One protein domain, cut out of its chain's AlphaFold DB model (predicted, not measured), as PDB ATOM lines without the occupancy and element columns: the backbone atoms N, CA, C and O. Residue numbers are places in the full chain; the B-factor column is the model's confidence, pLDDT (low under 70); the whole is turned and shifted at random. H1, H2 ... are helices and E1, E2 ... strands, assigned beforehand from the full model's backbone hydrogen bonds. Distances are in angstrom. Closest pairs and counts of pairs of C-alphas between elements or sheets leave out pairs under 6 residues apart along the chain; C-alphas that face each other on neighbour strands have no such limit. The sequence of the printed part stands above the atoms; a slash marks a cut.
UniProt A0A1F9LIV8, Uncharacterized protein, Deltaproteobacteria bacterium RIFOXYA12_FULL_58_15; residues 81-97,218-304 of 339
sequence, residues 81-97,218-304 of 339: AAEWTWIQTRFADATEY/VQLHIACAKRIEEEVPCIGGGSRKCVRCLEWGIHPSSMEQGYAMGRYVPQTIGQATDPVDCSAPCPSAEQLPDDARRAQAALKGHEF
ATOM      1  N   ALA A  81      97.531 181.656 190.000       91.06
ATOM      2  CA  ALA A  81      96.585 181.534 191.104       91.06
ATOM      3  C   ALA A  81      97.245 180.971 192.374       91.06
ATOM      4  O   ALA A  81      97.015 181.483 193.476       91.06
ATOM      5  N   ALA A  82      98.098 179.955 192.233       91.69
ATOM      6  CA  ALA A  82      98.853 179.390 193.343       91.69
ATOM      7  C   ALA A  82      99.877 180.385 193.915       91.69
ATOM      8  O   ALA A  82     100.007 180.490 195.137       91.69
ATOM      9  N   GLU A  83     100.576 181.138 193.061       93.19
ATOM     10  CA  GLU A  83     101.529 182.166 193.510       93.19
ATOM     11  C   GLU A  83     100.816 183.353 194.170       93.19
ATOM     12  O   GLU A  83     101.230 183.801 195.236       93.19
ATOM     13  N   TRP A  84      99.688 183.807 193.624       94.00
ATOM     14  CA  TRP A  84      98.884 184.865 194.234       94.00
ATOM     15  C   TRP A  84      98.338 184.457 195.609       94.00
ATOM     16  O   TRP A  84      98.434 185.221 196.567       94.00
ATOM     17  N   THR A  85      97.867 183.215 195.752       93.31
ATOM     18  CA  THR A  85      97.434 182.670 197.053       93.31
ATOM     19  C   THR A  85      98.585 182.648 198.063       93.31
ATOM     20  O   THR A  85      98.406 182.983 199.239       93.31
ATOM     21  N   TRP A  86      99.790 182.275 197.617       93.50
ATOM     22  CA  TRP A  86     100.986 182.312 198.457       93.50
ATOM     23  C   TRP A  86     101.322 183.744 198.893       93.50
ATOM     24  O   TRP A  86     101.562 183.971 200.079       93.50
ATOM     25  N   ILE A  87     101.267 184.710 197.969       93.75
ATOM     26  CA  ILE A  87     101.483 186.139 198.242       93.75
ATOM     27  C   ILE A  87     100.489 186.640 199.295       93.75
ATOM     28  O   ILE A  87     100.920 187.177 200.314       93.75
ATOM     29  N   GLN A  88      99.188 186.393 199.117       93.69
ATOM     30  CA  GLN A  88      98.143 186.810 200.065       93.69
ATOM     31  C   GLN A  88      98.301 186.183 201.455       93.69
ATOM     32  O   GLN A  88      97.984 186.807 202.463       93.69
ATOM     33  N   THR A  89      98.825 184.958 201.528       92.88
ATOM     34  CA  THR A  89      99.100 184.295 202.813       92.88
ATOM     35  C   THR A  89     100.344 184.869 203.497       92.88
ATOM     36  O   THR A  89     100.450 184.846 204.725       92.88
ATOM     37  N   ARG A  90     101.321 185.351 202.718       92.56
ATOM     38  CA  ARG A  90     102.626 185.787 203.227       92.56
ATOM     39  C   ARG A  90     102.677 187.269 203.581       92.56
ATOM     40  O   ARG A  90     103.380 187.622 204.528       92.56
ATOM     41  N   PHE A  91     101.962 188.101 202.833       91.25
ATOM     42  CA  PHE A  91     101.990 189.554 202.936       91.25
ATOM     43  C   PHE A  91     100.581 190.059 203.243       91.25
ATOM     44  O   PHE A  91      99.693 189.991 202.399       91.25
ATOM     45  N   ALA A  92     100.363 190.546 204.468       86.31
ATOM     46  CA  ALA A  92      99.036 190.982 204.906       86.31
ATOM     47  C   ALA A  92      98.486 192.135 204.045       86.31
ATOM     48  O   ALA A  92      97.290 192.178 203.765       86.31
ATOM     49  N   ASP A  93      99.358 193.027 203.572       84.88
ATOM     50  CA  ASP A  93      99.004 194.145 202.694       84.88
ATOM     51  C   ASP A  93      98.584 193.703 201.285       84.88
ATOM     52  O   ASP A  93      97.842 194.419 200.622       84.88
ATOM     53  N   ALA A  94      98.940 192.493 200.842       89.44
ATOM     54  CA  ALA A  94      98.442 191.948 199.578       89.44
ATOM     55  C   ALA A  94      96.914 191.760 199.553       89.44
ATOM     56  O   ALA A  94      96.334 191.643 198.476       89.44
ATOM     57  N   THR A  95      96.261 191.711 200.720       87.81
ATOM     58  CA  THR A  95      94.798 191.572 200.816       87.81
ATOM     59  C   THR A  95      94.038 192.835 200.411       87.81
ATOM     60  O   THR A  95      92.852 192.746 200.132       87.81
ATOM     61  N   GLU A  96      94.717 193.982 200.309       88.38
ATOM     62  CA  GLU A  96      94.140 195.246 199.827       88.38
ATOM     63  C   GLU A  96      94.042 195.309 198.293       88.38
ATOM     64  O   GLU A  96      93.539 196.287 197.737       88.38
ATOM     65  N   TYR A  97      94.550 194.292 197.593       91.38
ATOM     66  CA  TYR A  97      94.637 194.269 196.141       91.38
ATOM     67  C   TYR A  97      93.930 193.049 195.571       91.38
ATOM     68  O   TYR A  97      93.994 191.946 196.118       91.38
ATOM     69  N   VAL A 218      97.454 199.484 189.718       88.25
ATOM     70  CA  VAL A 218      98.856 199.449 190.124       88.25
ATOM     71  C   VAL A 218      99.535 198.192 189.599       88.25
ATOM     72  O   VAL A 218      98.904 197.163 189.351       88.25
ATOM     73  N   GLN A 219     100.855 198.258 189.486       91.06
ATOM     74  CA  GLN A 219     101.688 197.063 189.435       91.06
ATOM     75  C   GLN A 219     102.208 196.763 190.833       91.06
ATOM     76  O   GLN A 219     102.562 197.676 191.577       91.06
ATOM     77  N   LEU A 220     102.270 195.486 191.192       91.81
ATOM     78  CA  LEU A 220     102.806 195.063 192.478       91.81
ATOM     79  C   LEU A 220     104.216 194.508 192.305       91.81
ATOM     80  O   LEU A 220     104.509 193.766 191.367       91.81
ATOM     81  N   HIS A 221     105.086 194.837 193.249       92.31
ATOM     82  CA  HIS A 221     106.403 194.234 193.368       92.31
ATOM     83  C   HIS A 221     106.711 193.924 194.833       92.31
ATOM     84  O   HIS A 221     106.279 194.622 195.746       92.31
ATOM     85  N   ILE A 222     107.453 192.849 195.062       91.50
ATOM     86  CA  ILE A 222     107.984 192.472 196.362       91.50
ATOM     87  C   ILE A 222     109.301 193.215 196.545       91.50
ATOM     88  O   ILE A 222     110.254 193.030 195.785       91.50
ATOM     89  N   ALA A 223     109.365 194.038 197.580       89.75
ATOM     90  CA  ALA A 223     110.576 194.750 197.950       89.75
ATOM     91  C   ALA A 223     110.792 194.698 199.458       89.75
ATOM     92  O   ALA A 223     109.970 194.193 200.228       89.75
ATOM     93  N   CYS A 224     111.966 195.159 199.879       86.81
ATOM     94  CA  CYS A 224     112.305 195.176 201.286       86.81
ATOM     95  C   CYS A 224     111.498 196.260 202.014       86.81
ATOM     96  O   CYS A 224     111.788 197.449 201.867       86.81
ATOM     97  N   ALA A 225     110.530 195.838 202.826       84.69
ATOM     98  CA  ALA A 225     109.654 196.711 203.598       84.69
ATOM     99  C   ALA A 225     110.326 197.235 204.873       84.69
ATOM    100  O   ALA A 225     110.001 198.327 205.343       84.69
ATOM    101  N   LYS A 226     111.290 196.483 205.424       85.69
ATOM    102  CA  LYS A 226     112.060 196.893 206.603       85.69
ATOM    103  C   LYS A 226     113.529 196.529 206.466       85.69
ATOM    104  O   LYS A 226     113.890 195.355 206.367       85.69
ATOM    105  N   ARG A 227     114.383 197.551 206.525       87.38
ATOM    106  CA  ARG A 227     115.842 197.417 206.466       87.38
ATOM    107  C   ARG A 227     116.442 197.569 207.856       87.38
ATOM    108  O   ARG A 227     115.976 198.368 208.670       87.38
ATOM    109  N   ILE A 228     117.502 196.818 208.107       85.44
ATOM    110  CA  ILE A 228     118.337 196.994 209.289       85.44
ATOM    111  C   ILE A 228     119.773 197.221 208.833       85.44
ATOM    112  O   ILE A 228     120.284 196.495 207.976       85.44
ATOM    113  N   GLU A 229     120.379 198.279 209.360       85.81
ATOM    114  CA  GLU A 229     121.809 198.520 209.236       85.81
ATOM    115  C   GLU A 229     122.481 197.846 210.426       85.81
ATOM    116  O   GLU A 229     122.134 198.098 211.580       85.81
ATOM    117  N   GLU A 230     123.410 196.949 210.137       86.38
ATOM    118  CA  GLU A 230     124.154 196.211 211.137       86.38
ATOM    119  C   GLU A 230     125.630 196.505 211.011       86.38
ATOM    120  O   GLU A 230     126.218 196.415 209.933       86.38
ATOM    121  N   GLU A 231     126.237 196.820 212.144       86.62
ATOM    122  CA  GLU A 231     127.680 196.841 212.258       86.62
ATOM    123  C   GLU A 231     128.155 195.427 212.603       86.62
ATOM    124  O   GLU A 231     127.815 194.881 213.655       86.62
ATOM    125  N   VAL A 232     128.891 194.811 211.679       86.31
ATOM    126  CA  VAL A 232     129.355 193.427 211.776       86.31
ATOM    127  C   VAL A 232     130.861 193.423 212.049       86.31
ATOM    128  O   VAL A 232     131.611 194.008 211.259       86.31
ATOM    129  N   PRO A 233     131.331 192.790 213.139       88.38
ATOM    130  CA  PRO A 233     132.757 192.697 213.433       88.38
ATOM    131  C   PRO A 233     133.481 191.783 212.433       88.38
ATOM    132  O   PRO A 233     132.933 190.780 211.978       88.38
ATOM    133  N   CYS A 234     134.728 192.116 212.099       89.81
ATOM    134  CA  CYS A 234     135.530 191.374 211.121       89.81
ATOM    135  C   CYS A 234     136.472 190.348 211.777       89.81
ATOM    136  O   CYS A 234     137.117 190.643 212.789       89.81
ATOM    137  N   ILE A 235     136.635 189.172 211.157       88.19
ATOM    138  CA  ILE A 235     137.708 188.213 211.472       88.19
ATOM    139  C   ILE A 235     139.039 188.883 211.098       88.19
ATOM    140  O   ILE A 235     139.372 189.004 209.924       88.19
ATOM    141  N   GLY A 236     139.776 189.377 212.094       86.31
ATOM    142  CA  GLY A 236     141.000 190.169 211.891       86.31
ATOM    143  C   GLY A 236     140.949 191.588 212.465       86.31
ATOM    144  O   GLY A 236     141.964 192.280 212.446       86.31
ATOM    145  N   GLY A 237     139.812 191.998 213.039       87.44
ATOM    146  CA  GLY A 237     139.630 193.308 213.667       87.44
ATOM    147  C   GLY A 237     138.955 194.333 212.754       87.44
ATOM    148  O   GLY A 237     138.940 194.198 211.533       87.44
ATOM    149  N   GLY A 238     138.370 195.363 213.369       88.31
ATOM    150  CA  GLY A 238     137.505 196.328 212.689       88.31
ATOM    151  C   GLY A 238     136.058 195.851 212.556       88.31
ATOM    152  O   GLY A 238     135.674 194.792 213.060       88.31
ATOM    153  N   SER A 239     135.250 196.664 211.885       87.94
ATOM    154  CA  SER A 239     133.842 196.400 211.614       87.94
ATOM    155  C   SER A 239     133.471 196.874 210.213       87.94
ATOM    156  O   SER A 239     134.129 197.738 209.626       87.94
ATOM    157  N   ARG A 240     132.396 196.310 209.669       86.88
ATOM    158  CA  ARG A 240     131.756 196.795 208.446       86.88
ATOM    159  C   ARG A 240     130.279 197.038 208.688       86.88
ATOM    160  O   ARG A 240     129.644 196.307 209.440       86.88
ATOM    161  N   LYS A 241     129.720 198.027 208.000       86.62
ATOM    162  CA  LYS A 241     128.277 198.253 207.973       86.62
ATOM    163  C   LYS A 241     127.665 197.439 206.843       86.62
ATOM    164  O   LYS A 241     128.012 197.640 205.683       86.62
ATOM    165  N   CYS A 242     126.769 196.526 207.185       86.12
ATOM    166  CA  CYS A 242     125.955 195.793 206.231       86.12
ATOM    167  C   CYS A 242     124.501 196.228 206.367       86.12
ATOM    168  O   CYS A 242     124.001 196.430 207.469       86.12
ATOM    169  N   VAL A 243     123.798 196.334 205.245       85.38
ATOM    170  CA  VAL A 243     122.343 196.487 205.245       85.38
ATOM    171  C   VAL A 243     121.754 195.130 204.901       85.38
ATOM    172  O   VAL A 243     122.157 194.531 203.906       85.38
ATOM    173  N   ARG A 244     120.793 194.655 205.693       85.31
ATOM    174  CA  ARG A 244     120.000 193.465 205.362       85.31
ATOM    175  C   ARG A 244     118.516 193.784 205.382       85.31
ATOM    176  O   ARG A 244     118.063 194.702 206.072       85.31
ATOM    177  N   CYS A 245     117.757 192.994 204.637       85.69
ATOM    178  CA  CYS A 245     116.312 193.038 204.729       85.69
ATOM    179  C   CYS A 245     115.835 192.210 205.925       85.69
ATOM    180  O   CYS A 245     116.180 191.034 206.044       85.69
ATOM    181  N   LEU A 246     115.068 192.825 206.823       84.69
ATOM    182  CA  LEU A 246     114.437 192.136 207.949       84.69
ATOM    183  C   LEU A 246     113.063 191.591 207.557       84.69
ATOM    184  O   LEU A 246     112.676 190.513 208.001       84.69
ATOM    185  N   GLU A 247     112.342 192.341 206.727       86.44
ATOM    186  CA  GLU A 247     110.976 192.032 206.329       86.44
ATOM    187  C   GLU A 247     110.743 192.458 204.880       86.44
ATOM    188  O   GLU A 247     111.058 193.584 204.490       86.44
ATOM    189  N   TRP A 248     110.194 191.537 204.094       88.31
ATOM    190  CA  TRP A 248     109.753 191.774 202.723       88.31
ATOM    191  C   TRP A 248     108.267 192.125 202.736       88.31
ATOM    192  O   TRP A 248     107.528 191.583 203.556       88.31
ATOM    193  N   GLY A 249     107.831 192.990 201.828       90.25
ATOM    194  CA  GLY A 249     106.429 193.384 201.698       90.25
ATOM    195  C   GLY A 249     106.023 193.593 200.248       90.25
ATOM    196  O   GLY A 249     106.870 193.559 199.349       90.25
ATOM    197  N   ILE A 250     104.727 193.813 200.036       91.19
ATOM    198  CA  ILE A 250     104.180 194.181 198.734       91.19
ATOM    199  C   ILE A 250     104.187 195.699 198.601       91.19
ATOM    200  O   ILE A 250     103.731 196.440 199.469       91.19
ATOM    201  N   HIS A 251     104.732 196.166 197.489       88.12
ATOM    202  CA  HIS A 251     104.829 197.573 197.164       88.12
ATOM    203  C   HIS A 251     104.067 197.834 195.864       88.12
ATOM    204  O   HIS A 251     104.390 197.238 194.832       88.12
ATOM    205  N   PRO A 252     103.058 198.719 195.885       88.00
ATOM    206  CA  PRO A 252     102.446 199.195 194.662       88.00
ATOM    207  C   PRO A 252     103.384 200.198 193.986       88.00
ATOM    208  O   PRO A 252     103.885 201.135 194.608       88.00
ATOM    209  N   SER A 253     103.601 200.025 192.693       82.94
ATOM    210  CA  SER A 253     104.099 201.068 191.805       82.94
ATOM    211  C   SER A 253     102.932 201.562 190.964       82.94
ATOM    212  O   SER A 253     102.273 200.768 190.287       82.94
ATOM    213  N   SER A 254     102.675 202.868 191.024       68.00
ATOM    214  CA  SER A 254     101.707 203.495 190.127       68.00
ATOM    215  C   SER A 254     102.154 203.334 188.679       68.00
ATOM    216  O   SER A 254     103.346 203.417 188.376       68.00
ATOM    217  N   MET A 255     101.183 203.130 187.796       62.41
ATOM    218  CA  MET A 255     101.385 203.167 186.347       62.41
ATOM    219  C   MET A 255     101.563 204.604 185.822       62.41
ATOM    220  O   MET A 255     101.978 204.793 184.683       62.41
ATOM    221  N   GLU A 256     101.288 205.617 186.650       57.06
ATOM    222  CA  GLU A 256     101.379 207.038 186.307       57.06
ATOM    223  C   GLU A 256     102.519 207.753 187.043       57.06
ATOM    224  O   GLU A 256     102.761 207.541 188.238       57.06
ATOM    225  N   GLN A 257     103.187 208.669 186.333       40.31
ATOM    226  CA  GLN A 257     104.186 209.573 186.901       40.31
ATOM    227  C   GLN A 257     103.506 210.580 187.843       40.31
ATOM    228  O   GLN A 257     102.956 211.583 187.406       40.31
ATOM    229  N   GLY A 258     103.535 210.317 189.150       39.44
ATOM    230  CA  GLY A 258     103.041 211.266 190.158       39.44
ATOM    231  C   GLY A 258     102.684 210.638 191.501       39.44
ATOM    232  O   GLY A 258     102.787 211.293 192.536       39.44
ATOM    233  N   TYR A 259     102.354 209.346 191.519       39.91
ATOM    234  CA  TYR A 259     102.096 208.622 192.761       39.91
ATOM    235  C   TYR A 259     103.398 208.051 193.334       39.91
ATOM    236  O   TYR A 259     103.724 206.874 193.189       39.91
ATOM    237  N   ALA A 260     104.163 208.899 194.018       32.53
ATOM    238  CA  ALA A 260     105.144 208.415 194.978       32.53
ATOM    239  C   ALA A 260     104.405 208.114 196.290       32.53
ATOM    240  O   ALA A 260     104.321 208.965 197.175       32.53
ATOM    241  N   MET A 261     103.877 206.896 196.440       39.16
ATOM    242  CA  MET A 261     103.583 206.356 197.771       39.16
ATOM    243  C   MET A 261     104.929 206.123 198.458       39.16
ATOM    244  O   MET A 261     105.486 205.026 198.451       39.16
ATOM    245  N   GLY A 262     105.499 207.198 198.997       34.03
ATOM    246  CA  GLY A 262     106.685 207.146 199.828       34.03
ATOM    247  C   GLY A 262     106.343 206.417 201.119       34.03
ATOM    248  O   GLY A 262     106.085 207.051 202.138       34.03
ATOM    249  N   ARG A 263     106.338 205.079 201.105       41.56
ATOM    250  CA  ARG A 263     106.463 204.330 202.353       41.56
ATOM    251  C   ARG A 263     107.871 204.597 202.866       41.56
ATOM    252  O   ARG A 263     108.856 204.123 202.303       41.56
ATOM    253  N   TYR A 264     107.954 205.401 203.921       42.09
ATOM    254  CA  TYR A 264     109.146 205.498 204.748       42.09
ATOM    255  C   TYR A 264     109.506 204.078 205.184       42.09
ATOM    256  O   TYR A 264     108.738 203.449 205.906       42.09
ATOM    257  N   VAL A 265     110.633 203.557 204.701       48.97
ATOM    258  CA  VAL A 265     111.174 202.274 205.154       48.97
ATOM    259  C   VAL A 265     111.904 202.564 206.462       48.97
ATOM    260  O   VAL A 265     112.981 203.168 206.416       48.97
ATOM    261  N   PRO A 266     111.347 202.207 207.634       49.47
ATOM    262  CA  PRO A 266     112.009 202.486 208.894       49.47
ATOM    263  C   PRO A 266     113.334 201.726 208.946       49.47
ATOM    264  O   PRO A 266     113.378 200.503 208.797       49.47
ATOM    265  N   GLN A 267     114.420 202.467 209.157       53.16
ATOM    266  CA  GLN A 267     115.739 201.896 209.386       53.16
ATOM    267  C   GLN A 267     115.884 201.586 210.870       53.16
ATOM    268  O   GLN A 267     115.674 202.446 211.724       53.16
ATOM    269  N   THR A 268     116.223 200.340 211.183       61.34
ATOM    270  CA  THR A 268     116.609 199.948 212.545       61.34
ATOM    271  C   THR A 268     118.123 199.739 212.578       61.34
ATOM    272  O   THR A 268     118.700 199.349 211.564       61.34
ATOM    273  N   ILE A 269     118.770 199.993 213.715       65.69
ATOM    274  CA  ILE A 269     120.187 199.663 213.922       65.69
ATOM    275  C   ILE A 269     120.243 198.344 214.694       65.69
ATOM    276  O   ILE A 269     119.638 198.232 215.760       65.69
ATOM    277  N   GLY A 270     120.931 197.348 214.142       60.56
ATOM    278  CA  GLY A 270     121.196 196.067 214.796       60.56
ATOM    279  C   GLY A 270     122.683 195.869 215.066       60.56
ATOM    280  O   GLY A 270     123.531 196.497 214.436       60.56
ATOM    281  N   GLN A 271     123.013 194.973 215.994       55.00
ATOM    282  CA  GLN A 271     124.375 194.468 216.169       55.00
ATOM    283  C   GLN A 271     124.382 192.968 215.883       55.00
ATOM    284  O   GLN A 271     123.623 192.218 216.497       55.00
ATOM    285  N   ALA A 272     125.237 192.542 214.954       60.38
ATOM    286  CA  ALA A 272     125.521 191.130 214.736       60.38
ATOM    287  C   ALA A 272     126.526 190.646 215.794       60.38
ATOM    288  O   ALA A 272     127.496 191.342 216.094       60.38
ATOM    289  N   THR A 273     126.294 189.466 216.373       64.12
ATOM    290  CA  THR A 273     127.099 188.952 217.496       64.12
ATOM    291  C   THR A 273     128.324 188.145 217.073       64.12
ATOM    292  O   THR A 273     129.274 188.064 217.847       64.12
ATOM    293  N   ASP A 274     128.344 187.600 215.853       79.56
ATOM    294  CA  ASP A 274     129.421 186.721 215.392       79.56
ATOM    295  C   ASP A 274     130.342 187.433 214.377       79.56
ATOM    296  O   ASP A 274     129.845 188.049 213.428       79.56
ATOM    297  N   PRO A 275     131.681 187.365 214.540       82.50
ATOM    298  CA  PRO A 275     132.625 187.914 213.570       82.50
ATOM    299  C   PRO A 275     132.543 187.226 212.203       82.50
ATOM    300  O   PRO A 275     132.467 186.000 212.123       82.50
ATOM    301  N   VAL A 276     132.634 188.005 211.122       85.69
ATOM    302  CA  VAL A 276     132.562 187.509 209.735       85.69
ATOM    303  C   VAL A 276     133.824 187.820 208.938       85.69
ATOM    304  O   VAL A 276     134.583 188.731 209.269       85.69
ATOM    305  N   ASP A 277     134.037 187.098 207.839       87.50
ATOM    306  CA  ASP A 277     135.027 187.492 206.839       87.50
ATOM    307  C   ASP A 277     134.544 188.752 206.101       87.50
ATOM    308  O   ASP A 277     133.576 188.728 205.336       87.50
ATOM    309  N   CYS A 278     135.209 189.877 206.357       86.25
ATOM    310  CA  CYS A 278     134.867 191.162 205.756       86.25
ATOM    311  C   CYS A 278     135.374 191.337 204.318       86.25
ATOM    312  O   CYS A 278     135.023 192.338 203.695       86.25
ATOM    313  N   SER A 279     136.154 190.389 203.784       85.69
ATOM    314  CA  SER A 279     136.557 190.380 202.372       85.69
ATOM    315  C   SER A 279     135.449 189.873 201.439       85.69
ATOM    316  O   SER A 279     135.380 190.284 200.281       85.69
ATOM    317  N   ALA A 280     134.529 189.044 201.947       85.12
ATOM    318  CA  ALA A 280     133.304 188.678 201.241       85.12
ATOM    319  C   ALA A 280     132.356 189.890 201.160       85.12
ATOM    320  O   ALA A 280     132.351 190.696 202.082       85.12
ATOM    321  N   PRO A 281     131.506 190.055 200.135       81.38
ATOM    322  CA  PRO A 281     130.504 191.126 200.124       81.38
ATOM    323  C   PRO A 281     129.461 190.942 201.245       81.38
ATOM    324  O   PRO A 281     129.210 189.826 201.702       81.38
ATOM    325  N   CYS A 282     128.836 192.034 201.704       82.31
ATOM    326  CA  CYS A 282     127.647 191.922 202.555       82.31
ATOM    327  C   CYS A 282     126.533 191.190 201.777       82.31
ATOM    328  O   CYS A 282     126.405 191.413 200.569       82.31
ATOM    329  N   PRO A 283     125.701 190.360 202.434       76.56
ATOM    330  CA  PRO A 283     124.500 189.837 201.794       76.56
ATOM    331  C   PRO A 283     123.634 191.013 201.333       76.56
ATOM    332  O   PRO A 283     123.379 191.940 202.101       76.56
ATOM    333  N   SER A 284     123.229 191.006 200.062       74.25
ATOM    334  CA  SER A 284     122.472 192.122 199.496       74.25
ATOM    335  C   SER A 284     121.090 192.206 200.145       74.25
ATOM    336  O   SER A 284     120.310 191.258 200.078       74.25
ATOM    337  N   ALA A 285     120.754 193.369 200.712       72.00
ATOM    338  CA  ALA A 285     119.397 193.679 201.169       72.00
ATOM    339  C   ALA A 285     118.354 193.678 200.036       72.00
ATOM    340  O   ALA A 285     117.159 193.754 200.310       72.00
ATOM    341  N   GLU A 286     118.801 193.629 198.781       76.75
ATOM    342  CA  GLU A 286     117.960 193.667 197.586       76.75
ATOM    343  C   GLU A 286     117.786 192.282 196.955       76.75
ATOM    344  O   GLU A 286     116.939 192.102 196.082       76.75
ATOM    345  N   GLN A 287     118.544 191.278 197.406       83.88
ATOM    346  CA  GLN A 287     118.407 189.922 196.891       83.88
ATOM    347  C   GLN A 287     117.204 189.227 197.537       83.88
ATOM    348  O   GLN A 287     117.231 188.831 198.701       83.88
ATOM    349  N   LEU A 288     116.145 189.071 196.747       84.56
ATOM    350  CA  LEU A 288     114.938 188.353 197.141       84.56
ATOM    351  C   LEU A 288     115.246 186.865 197.422       84.56
ATOM    352  O   LEU A 288     115.941 186.230 196.620       84.56
ATOM    353  N   PRO A 289     114.687 186.274 198.497       87.00
ATOM    354  CA  PRO A 289     114.656 184.824 198.684       87.00
ATOM    355  C   PRO A 289     114.007 184.116 197.487       87.00
ATOM    356  O   PRO A 289     113.141 184.695 196.833       87.00
ATOM    357  N   ASP A 290     114.358 182.855 197.218       88.50
ATOM    358  CA  ASP A 290     113.891 182.142 196.017       88.50
ATOM    359  C   ASP A 290     112.366 182.087 195.884       88.50
ATOM    360  O   ASP A 290     111.838 182.271 194.790       88.50
ATOM    361  N   ASP A 291     111.642 181.904 196.989       86.69
ATOM    362  CA  ASP A 291     110.176 181.924 196.981       86.69
ATOM    363  C   ASP A 291     109.627 183.302 196.585       86.69
ATOM    364  O   ASP A 291     108.748 183.403 195.735       86.69
ATOM    365  N   ALA A 292     110.217 184.374 197.121       87.62
ATOM    366  CA  ALA A 292     109.843 185.743 196.784       87.62
ATOM    367  C   ALA A 292     110.233 186.113 195.343       87.62
ATOM    368  O   ALA A 292     109.499 186.836 194.682       87.62
ATOM    369  N   ARG A 293     111.345 185.586 194.815       90.44
ATOM    370  CA  ARG A 293     111.724 185.750 193.400       90.44
ATOM    371  C   ARG A 293     110.707 185.113 192.461       90.44
ATOM    372  O   ARG A 293     110.376 185.709 191.439       90.44
ATOM    373  N   ARG A 294     110.225 183.910 192.785       90.38
ATOM    374  CA  ARG A 294     109.198 183.228 191.982       90.38
ATOM    375  C   ARG A 294     107.876 183.982 192.022       90.38
ATOM    376  O   ARG A 294     107.324 184.270 190.965       90.38
ATOM    377  N   ALA A 295     107.443 184.396 193.209       90.62
ATOM    378  CA  ALA A 295     106.261 185.229 193.377       90.62
ATOM    379  C   ALA A 295     106.382 186.571 192.625       90.62
ATOM    380  O   ALA A 295     105.476 186.954 191.894       90.62
ATOM    381  N   GLN A 296     107.534 187.246 192.703       92.19
ATOM    382  CA  GLN A 296     107.821 188.469 191.940       92.19
ATOM    383  C   GLN A 296     107.724 188.243 190.425       92.19
ATOM    384  O   GLN A 296     107.236 189.113 189.702       92.19
ATOM    385  N   ALA A 297     108.200 187.098 189.931       91.62
ATOM    386  CA  ALA A 297     108.080 186.745 188.523       91.62
ATOM    387  C   ALA A 297     106.618 186.504 188.119       91.62
ATOM    388  O   ALA A 297     106.237 186.898 187.023       91.62
ATOM    389  N   ALA A 298     105.802 185.925 189.006       91.06
ATOM    390  CA  ALA A 298     104.372 185.724 188.778       91.06
ATOM    391  C   ALA A 298     103.566 187.035 188.792       91.06
ATOM    392  O   ALA A 298     102.586 187.146 188.070       91.06
ATOM    393  N   LEU A 299     103.983 188.047 189.564       92.12
ATOM    394  CA  LEU A 299     103.362 189.381 189.537       92.12
ATOM    395  C   LEU A 299     103.639 190.141 188.231       92.12
ATOM    396  O   LEU A 299     102.884 191.036 187.852       92.12
ATOM    397  N   LYS A 300     104.741 189.825 187.543       89.94
ATOM    398  CA  LYS A 300     105.179 190.565 186.359       89.94
ATOM    399  C   LYS A 300     104.164 190.422 185.222       89.94
ATOM    400  O   LYS A 300     103.871 189.320 184.780       89.94
ATOM    401  N   GLY A 301     103.713 191.558 184.693       84.56
ATOM    402  CA  GLY A 301     102.748 191.603 183.589       84.56
ATOM    403  C   GLY A 301     101.289 191.510 184.033       84.56
ATOM    404  O   GLY A 301     100.411 191.536 183.178       84.56
ATOM    405  N   HIS A 302     101.031 191.443 185.340       91.00
ATOM    406  CA  HIS A 302      99.692 191.546 185.897       91.00
ATOM    407  C   HIS A 302      99.455 192.941 186.470       91.00
ATOM    408  O   HIS A 302     100.329 193.541 187.101       91.00
ATOM    409  N   GLU A 303      98.246 193.438 186.255       90.94
ATOM    410  CA  GLU A 303      97.746 194.648 186.887       90.94
ATOM    411  C   GLU A 303      96.851 194.278 188.061       90.94
ATOM    412  O   GLU A 303      96.154 193.258 188.057       90.94
ATOM    413  N   PHE A 304      96.873 195.132 189.070       91.50
ATOM    414  CA  PHE A 304      96.096 194.978 190.282       91.50
ATOM    415  C   PHE A 304      95.306 196.244 190.515       91.50
ATOM    416  O   PHE A 304      95.724 197.324 190.113       91.50
TER     417      PHE A 304
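AT A GLANCE: This is residues 81 to 97 and 218 to 304 of the 339 residues of an uncharacterized protein of Deltaproteobacteria bacterium RIFOXYA12_FULL_58_15 (UniProt A0A1F9LIV8). A long hairpin, E1 and E2, makes the long axis, with short E3 beside E1; H1, H2 and H3 gather at the end where E1 begins. The 104 printed residues include three named helices and three named strands, ordered H1 H2 E1 E2 E3 H3. The sheet, E2 E1 E3, is mixed; the class is mixed, helices and strands. The whole is loose, radius of gyration of the C-alphas 16.7 A, spanning 50 by 31 by 21 A.

IN THESE COORDINATES: H1, residues 81 to 90, begins at C-alpha (96.585, 181.534, 191.104). H2 is 92 to 96, E1 218 to 233 (41.7 A), E2 239 to 254 (39.3 A), E3 267 to 271. H3, 290 to 299, ends at (103.362, 189.381, 189.537).

HOW THE PARTS SIT: E1 and E2 are antiparallel; N 230 and O 242, 2.8 A, are within hydrogen-bond range. E1 and E3 are parallel, N 270 and O 229 2.9 A. H3 is over E1, height 8.9 A; closest C-alphas Ile 222 and Gln 296, 6.0 A. H1 touches H3, closest C-alphas Glu 83 and Ala 295, 5.6 A. H2 only grazes the sheet. O i to N i+4 pairs are within range throughout H1 and H3; H2 has 0 of 1, but 2 of 2 i+3.

THE WHOLE: Residues 98 to 217 are not printed, C-alphas 9.0 A apart across the cut. Links E2 to E3 and E3 to H3 are long. Residues 254 to 273 have pLDDT under 70.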